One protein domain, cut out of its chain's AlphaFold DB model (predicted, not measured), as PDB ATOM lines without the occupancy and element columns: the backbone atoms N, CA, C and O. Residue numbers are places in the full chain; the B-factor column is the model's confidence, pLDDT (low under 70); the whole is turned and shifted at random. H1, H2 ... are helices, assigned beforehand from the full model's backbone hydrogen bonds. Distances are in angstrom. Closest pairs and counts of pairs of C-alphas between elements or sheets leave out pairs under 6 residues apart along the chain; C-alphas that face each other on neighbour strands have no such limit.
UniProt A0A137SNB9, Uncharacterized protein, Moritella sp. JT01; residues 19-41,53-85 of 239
ATOM      1  N   GLN A  19      -0.996 -11.512  38.211       67.38
ATOM      2  CA  GLN A  19       0.148 -11.090  39.023       67.38
ATOM      3  C   GLN A  19       1.399 -10.808  38.186       67.38
ATOM      4  O   GLN A  19       2.139  -9.878  38.502       67.38
ATOM      5  N   ASP A  20       1.606 -11.556  37.103       71.06
ATOM      6  CA  ASP A  20       2.744 -11.355  36.204       71.06
ATOM      7  C   ASP A  20       2.554 -10.085  35.368       71.06
ATOM      8  O   ASP A  20       3.504  -9.328  35.169       71.06
ATOM      9  N   VAL A  21       1.315  -9.792  34.950       71.00
ATOM     10  CA  VAL A  21       0.975  -8.531  34.271       71.00
ATOM     11  C   VAL A  21       1.185  -7.338  35.205       71.00
ATOM     12  O   VAL A  21       1.769  -6.334  34.798       71.00
ATOM     13  N   ILE A  22       0.758  -7.440  36.467       67.88
ATOM     14  CA  ILE A  22       0.948  -6.376  37.464       67.88
ATOM     15  C   ILE A  22       2.439  -6.149  37.734       67.88
ATOM     16  O   ILE A  22       2.889  -5.004  37.711       67.88
ATOM     17  N   ALA A  23       3.213  -7.216  37.950       71.44
ATOM     18  CA  ALA A  23       4.652  -7.119  38.184       71.44
ATOM     19  C   ALA A  23       5.384  -6.504  36.982       71.44
ATOM     20  O   ALA A  23       6.262  -5.661  37.157       71.44
ATOM     21  N   PHE A  24       4.981  -6.870  35.764       72.75
ATOM     22  CA  PHE A  24       5.524  -6.314  34.529       72.75
ATOM     23  C   PHE A  24       5.224  -4.814  34.379       72.75
ATOM     24  O   PHE A  24       6.137  -4.031  34.128       72.75
ATOM     25  N   LEU A  25       3.979  -4.387  34.613       71.94
ATOM     26  CA  LEU A  25       3.595  -2.970  34.539       71.94
ATOM     27  C   LEU A  25       4.217  -2.117  35.658       71.94
ATOM     28  O   LEU A  25       4.461  -0.931  35.460       71.94
ATOM     29  N   GLN A  26       4.488  -2.699  36.830       69.06
ATOM     30  CA  GLN A  26       5.193  -2.012  37.921       69.06
ATOM     31  C   GLN A  26       6.698  -1.890  37.668       69.06
ATOM     32  O   GLN A  26       7.297  -0.880  38.036       69.06
ATOM     33  N   ALA A  27       7.308  -2.904  37.050       74.81
ATOM     34  CA  ALA A  27       8.717  -2.880  36.671       74.81
ATOM     35  C   ALA A  27       8.999  -1.908  35.513       74.81
ATOM     36  O   ALA A  27      10.133  -1.459  35.355       74.81
ATOM     37  N   ASP A  28       7.975  -1.569  34.726       66.44
ATOM     38  CA  ASP A  28       8.090  -0.727  33.539       66.44
ATOM     39  C   ASP A  28       6.955   0.318  33.462       66.44
ATOM     40  O   ASP A  28       5.988   0.156  32.711       66.44
ATOM     41  N   PRO A  29       7.065   1.424  34.224       67.38
ATOM     42  CA  PRO A  29       6.029   2.460  34.298       67.38
ATOM     43  C   PRO A  29       5.764   3.160  32.956       67.38
ATOM     44  O   PRO A  29       4.654   3.626  32.696       67.38
ATOM     45  N   ASP A  30       6.774   3.212  32.086       67.69
ATOM     46  CA  ASP A  30       6.711   3.862  30.773       67.69
ATOM     47  C   ASP A  30       6.104   2.957  29.688       67.69
ATOM     48  O   ASP A  30       6.007   3.351  28.521       67.69
ATOM     49  N   PHE A  31       5.671   1.741  30.036       74.44
ATOM     50  CA  PHE A  31       5.109   0.774  29.096       74.44
ATOM     51  C   PHE A  31       3.970   1.359  28.243       74.44
ATOM     52  O   PHE A  31       3.947   1.164  27.026       74.44
ATOM     53  N   PHE A  32       3.061   2.130  28.850       67.06
ATOM     54  CA  PHE A  32       1.948   2.789  28.150       67.06
ATOM     55  C   PHE A  32       2.364   4.048  27.377       67.06
ATOM     56  O   PHE A  32       1.670   4.469  26.449       67.06
ATOM     57  N   VAL A  33       3.509   4.644  27.722       64.81
ATOM     58  CA  VAL A  33       4.105   5.733  26.937       64.81
ATOM     59  C   VAL A  33       4.629   5.171  25.614       64.81
ATOM     60  O   VAL A  33       4.402   5.772  24.567       64.81
ATOM     61  N   ARG A  34       5.265   3.989  25.648       70.12
ATOM     62  CA  ARG A  34       5.838   3.329  24.462       70.12
ATOM     63  C   ARG A  34       4.811   2.572  23.620       70.12
ATOM     64  O   ARG A  34       4.909   2.589  22.400       70.12
ATOM     65  N   ASN A  35       3.819   1.944  24.246       63.53
ATOM     66  CA  ASN A  35       2.768   1.181  23.561       63.53
ATOM     67  C   ASN A  35       1.473   1.980  23.516       63.53
ATOM     68  O   ASN A  35       0.447   1.627  24.098       63.53
ATOM     69  N   ASN A  36       1.573   3.120  22.856       58.72
ATOM     70  CA  ASN A  36       0.603   4.178  22.979       58.72
ATOM     71  C   ASN A  36      -0.749   3.865  22.312       58.72
ATOM     72  O   ASN A  36      -1.794   4.244  22.833       58.72
ATOM     73  N   ASP A  37      -0.723   3.084  21.232       64.88
ATOM     74  CA  ASP A  37      -1.904   2.659  20.467       64.88
ATOM     75  C   ASP A  37      -2.832   1.724  21.271       64.88
ATOM     76  O   ASP A  37      -4.041   1.656  21.038       64.88
ATOM     77  N   LEU A  38      -2.290   1.025  22.279       63.50
ATOM     78  CA  LEU A  38      -3.080   0.195  23.198       63.50
ATOM     79  C   LEU A  38      -4.001   1.051  24.078       63.50
ATOM     80  O   LEU A  38      -5.078   0.610  24.485       63.50
ATOM     81  N   VAL A  39      -3.616   2.304  24.339       59.44
ATOM     82  CA  VAL A  39      -4.425   3.240  25.123       59.44
ATOM     83  C   VAL A  39      -5.690   3.641  24.376       59.44
ATOM     84  O   VAL A  39      -6.657   3.986  25.038       59.44
ATOM     85  N   ASP A  40      -5.756   3.556  23.048       55.06
ATOM     86  CA  ASP A  40      -6.961   3.912  22.282       55.06
ATOM     87  C   ASP A  40      -7.980   2.761  22.193       55.06
ATOM     88  O   ASP A  40      -9.160   2.995  21.932       55.06
ATOM     89  N   THR A  41      -7.562   1.524  22.484       57.16
ATOM     90  CA  THR A  41      -8.373   0.308  22.290       57.16
ATOM     91  C   THR A  41      -8.930  -0.302  23.580       57.16
ATOM     92  O   THR A  41      -9.917  -1.034  23.517       57.16
ATOM     93  N   SER A  53      -5.348  10.055  35.012       61.47
ATOM     94  CA  SER A  53      -6.313   9.167  34.373       61.47
ATOM     95  C   SER A  53      -6.050   9.122  32.872       61.47
ATOM     96  O   SER A  53      -5.956  10.153  32.219       61.47
ATOM     97  N   LEU A  54      -5.998   7.934  32.273       56.06
ATOM     98  CA  LEU A  54      -5.896   7.782  30.814       56.06
ATOM     99  C   LEU A  54      -6.992   8.570  30.064       56.06
ATOM    100  O   LEU A  54      -6.802   8.958  28.915       56.06
ATOM    101  N   VAL A  55      -8.114   8.877  30.728       66.38
ATOM    102  CA  VAL A  55      -9.155   9.781  30.222       66.38
ATOM    103  C   VAL A  55      -8.670  11.227  30.109       66.38
ATOM    104  O   VAL A  55      -8.976  11.868  29.108       66.38
ATOM    105  N   THR A  56      -7.903  11.752  31.073       64.69
ATOM    106  CA  THR A  56      -7.324  13.101  30.953       64.69
ATOM    107  C   THR A  56      -6.316  13.153  29.811       64.69
ATOM    108  O   THR A  56      -6.369  14.097  29.031       64.69
ATOM    109  N   LEU A  57      -5.508  12.103  29.618       71.00
ATOM    110  CA  LEU A  57      -4.589  12.006  28.476       71.00
ATOM    111  C   LEU A  57      -5.335  11.920  27.129       71.00
ATOM    112  O   LEU A  57      -4.983  12.618  26.179       71.00
ATOM    113  N   ARG A  58      -6.400  11.107  27.033       68.69
ATOM    114  CA  ARG A  58      -7.262  11.044  25.834       68.69
ATOM    115  C   ARG A  58      -7.930  12.393  25.546       68.69
ATOM    116  O   ARG A  58      -7.995  12.808  24.394       68.69
ATOM    117  N   LEU A  59      -8.394  13.097  26.577       81.06
ATOM    118  CA  LEU A  59      -9.051  14.399  26.443       81.06
ATOM    119  C   LEU A  59      -8.060  15.503  26.045       81.06
ATOM    120  O   LEU A  59      -8.389  16.345  25.211       81.06
ATOM    121  N   GLU A  60      -6.835  15.473  26.573       77.75
ATOM    122  CA  GLU A  60      -5.734  16.340  26.136       77.75
ATOM    123  C   GLU A  60      -5.389  16.111  24.663       77.75
ATOM    124  O   GLU A  60      -5.330  17.072  23.895       77.75
ATOM    125  N   ARG A  61      -5.272  14.854  24.219       79.31
ATOM    126  CA  ARG A  61      -5.056  14.537  22.797       79.31
ATOM    127  C   ARG A  61      -6.180  14.994  21.904       79.31
ATOM    128  O   ARG A  61      -5.930  15.517  20.825       79.31
ATOM    129  N   GLN A  62      -7.417  14.785  22.334       85.62
ATOM    130  CA  GLN A  62      -8.571  15.203  21.557       85.62
ATOM    131  C   GLN A  62      -8.597  16.728  21.415       85.62
ATOM    132  O   GLN A  62      -8.843  17.225  20.319       85.62
ATOM    133  N   ARG A  63      -8.261  17.471  22.479       89.69
ATOM    134  CA  ARG A  63      -8.079  18.930  22.413       89.69
ATOM    135  C   ARG A  63      -6.961  19.325  21.457       89.69
ATOM    136  O   ARG A  63      -7.158  20.238  20.666       89.69
ATOM    137  N   GLN A  64      -5.830  18.627  21.489       90.50
ATOM    138  CA  GLN A  64      -4.719  18.901  20.581       90.50
ATOM    139  C   GLN A  64      -5.097  18.620  19.123       90.50
ATOM    140  O   GLN A  64      -4.848  19.446  18.253       90.50
ATOM    141  N   ARG A  65      -5.817  17.525  18.864       90.31
ATOM    142  CA  ARG A  65      -6.320  17.206  17.526       90.31
ATOM    143  C   ARG A  65      -7.344  18.224  17.027       90.31
ATOM    144  O   ARG A  65      -7.330  18.550  15.844       90.31
ATOM    145  N   ILE A  66      -8.227  18.710  17.901       93.50
ATOM    146  CA  ILE A  66      -9.165  19.790  17.571       93.50
ATOM    147  C   ILE A  66      -8.388  21.057  17.212       93.50
ATOM    148  O   ILE A  66      -8.655  21.629  16.162       93.50
ATOM    149  N   ALA A  67      -7.389  21.441  18.010       93.25
ATOM    150  CA  ALA A  67      -6.558  22.610  17.728       93.25
ATOM    151  C   ALA A  67      -5.814  22.487  16.384       93.25
ATOM    152  O   ALA A  67      -5.820  23.428  15.592       93.25
ATOM    153  N   ASP A  68      -5.247  21.314  16.078       94.06
ATOM    154  CA  ASP A  68      -4.592  21.053  14.791       94.06
ATOM    155  C   ASP A  68      -5.571  21.198  13.614       94.06
ATOM    156  O   ASP A  68      -5.245  21.796  12.587       94.06
ATOM    157  N   LEU A  69      -6.786  20.657  13.755       93.81
ATOM    158  CA  LEU A  69      -7.828  20.746  12.729       93.81
ATOM    159  C   LEU A  69      -8.345  22.178  12.558       93.81
ATOM    160  O   LEU A  69      -8.565  22.613  11.429       93.81
ATOM    161  N   GLU A  70      -8.514  22.924  13.649       94.69
ATOM    162  CA  GLU A  70      -8.876  24.342  13.608       94.69
ATOM    163  C   GLU A  70      -7.797  25.163  12.894       94.69
ATOM    164  O   GLU A  70      -8.128  25.994  12.048       94.69
ATOM    165  N   GLN A  71      -6.514  24.887  13.151       94.50
ATOM    166  CA  GLN A  71      -5.408  25.537  12.450       94.50
ATOM    167  C   GLN A  71      -5.417  25.207  10.949       94.50
ATOM    168  O   GLN A  71      -5.261  26.102  10.118       94.50
ATOM    169  N   GLN A  72      -5.634  23.941  10.579       94.00
ATOM    170  CA  GLN A  72      -5.755  23.537   9.174       94.00
ATOM    171  C   GLN A  72      -6.946  24.214   8.487       94.00
ATOM    172  O   GLN A  72      -6.825  24.687   7.357       94.00
ATOM    173  N   LEU A  73      -8.089  24.314   9.170       94.06
ATOM    174  CA  LEU A  73      -9.263  25.014   8.657       94.06
ATOM    175  C   LEU A  73      -8.960  26.498   8.437       94.06
ATOM    176  O   LEU A  73      -9.267  27.025   7.370       94.06
ATOM    177  N   GLN A  74      -8.318  27.162   9.398       94.12
ATOM    178  CA  GLN A  74      -7.912  28.563   9.262       94.12
ATOM    179  C   GLN A  74      -6.976  28.774   8.066       94.12
ATOM    180  O   GLN A  74      -7.151  29.738   7.323       94.12
ATOM    181  N   GLN A  75      -6.033  27.856   7.830       93.38
ATOM    182  CA  GLN A  75      -5.158  27.898   6.655       93.38
ATOM    183  C   GLN A  75      -5.946  27.762   5.346       93.38
ATOM    184  O   GLN A  75      -5.738  28.548   4.424       93.38
ATOM    185  N   LEU A  76      -6.884  26.814   5.263       94.12
ATOM    186  CA  LEU A  76      -7.727  26.644   4.075       94.12
ATOM    187  C   LEU A  76      -8.616  27.866   3.816       94.12
ATOM    188  O   LEU A  76      -8.757  28.287   2.671       94.12
ATOM    189  N   VAL A  77      -9.184  28.459   4.870       93.25
ATOM    190  CA  VAL A  77      -9.981  29.689   4.765       93.25
ATOM    191  C   VAL A  77      -9.120  30.862   4.298       93.25
ATOM    192  O   VAL A  77      -9.568  31.626   3.447       93.25
ATOM    193  N   ALA A  78      -7.884  30.990   4.790       91.44
ATOM    194  CA  ALA A  78      -6.953  32.018   4.327       91.44
ATOM    195  C   ALA A  78      -6.630  31.857   2.831       91.44
ATOM    196  O   ALA A  78      -6.767  32.813   2.074       91.44
ATOM    197  N   ILE A  79      -6.322  30.633   2.384       88.75
ATOM    198  CA  ILE A  79      -6.093  30.326   0.962       88.75
ATOM    199  C   ILE A  79      -7.333  30.663   0.122       88.75
ATOM    200  O   ILE A  79      -7.221  31.241  -0.958       88.75
ATOM    201  N   ALA A  80      -8.532  30.327   0.605       89.75
ATOM    202  CA  ALA A  80      -9.775  30.639  -0.090       89.75
ATOM    203  C   ALA A  80     -10.019  32.154  -0.199       89.75
ATOM    204  O   ALA A  80     -10.440  32.628  -1.253       89.75
ATOM    205  N   ALA A  81      -9.727  32.916   0.859       90.00
ATOM    206  CA  ALA A  81      -9.844  34.372   0.858       90.00
ATOM    207  C   ALA A  81      -8.841  35.031  -0.105       90.00
ATOM    208  O   ALA A  81      -9.215  35.931  -0.859       90.00
ATOM    209  N   ASP A  82      -7.597  34.549  -0.130       87.44
ATOM    210  CA  ASP A  82      -6.577  35.009  -1.075       87.44
ATOM    211  C   ASP A  82      -6.987  34.706  -2.522       87.44
ATOM    212  O   ASP A  82      -6.902  35.579  -3.389       87.44
ATOM    213  N   ASN A  83      -7.523  33.511  -2.778       88.94
ATOM    214  CA  ASN A  83      -8.049  33.144  -4.090       88.94
ATOM    215  C   ASN A  83      -9.234  34.032  -4.502       88.94
ATOM    216  O   ASN A  83      -9.246  34.522  -5.628       88.94
ATOM    217  N   ASP A  84     -10.203  34.293  -3.616       90.88
ATOM    218  CA  ASP A  84     -11.343  35.177  -3.923       90.88
ATOM    219  C   ASP A  84     -10.873  36.601  -4.258       90.88
ATOM    220  O   ASP A  84     -11.356  37.222  -5.209       90.88
ATOM    221  N   LYS A  85      -9.863  37.102  -3.537       90.00
ATOM    222  CA  LYS A  85      -9.224  38.382  -3.850       90.00
ATOM    223  C   LYS A  85      -8.582  38.362  -5.238       90.00
ATOM    224  O   LYS A  85      -8.802  39.295  -6.010       90.00
TER     225      LYS A  85
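AT A GLANCE: This is residues 19 to 41 and 53 to 85 of the 239 residues of an uncharacterized protein of Moritella sp. JT01 (UniProt A0A137SNB9). One long straight helix, H4, makes most of the length of a thin rod; the small helices H2 and H3 lie level with its first end, off to its side, with H3 the nearer to it, and H1 alone lies beyond that end and continues the rod. Residues 59 to 85 of H4 stick out free at one end, and residues 19 to 31, of which 19 to 27 belong to H1, stand free at the other. The printed part has 56 residues with four named helices, in the order H1, H2, H3, H4, and no named strand; the class is all helix. It is extended, with a radius of gyration of the C-alphas of 19.4 A and spans of 66 by 17 by 16 A.

IN THESE COORDINATES: H1, residues 19 to 27, begins with C-alpha 19 at (0.148, -11.090, 39.023) and is 12.1 A long from first to last C-alpha. H2 is residues 31 to 34, 5.3 A, and H3 is residues 38 to 41, 5.4 A. H4, residues 54 to 85, runs 46.4 A, from C-alpha 54 at (-5.896, 7.782, 30.814) to C-alpha 85 at (-9.224, 38.382, -3.850).

HOW THE PARTS SIT: H1 and H2 are close but not clearly touching; their closest C-alphas, of Leu 25 and Phe 31, are 6.8 A apart. H2 and H3 are also close but not clearly touching, with the closest C-alphas, of Phe 32 and Val 39, at 7.1 A. H3 and H4 are close but not clearly touching, and the closest C-alphas, of Val 39 and Leu 54, are 7.4 A apart. H1 is apart from H3 and H4, and H2 is apart from H4. In H1 and H4 every O i to N i+4 pair is within hydrogen-bond range; H2 and H3, of four residues each, are too short for such a pair.

THE WHOLE: The C-alphas of Gln 19 and Lys 85, the two farthest apart, are 66.1 A from each other. Residues 42 to 52 are not printed, and C-alphas 41 and 53 are 15.1 A apart across this cut. The links H1 to H2 and H2 to H3 are tight. The mean pLDDT of the printed part is 77.9; 20 residues are under 70, among them 35 to 41 and 53 to 56.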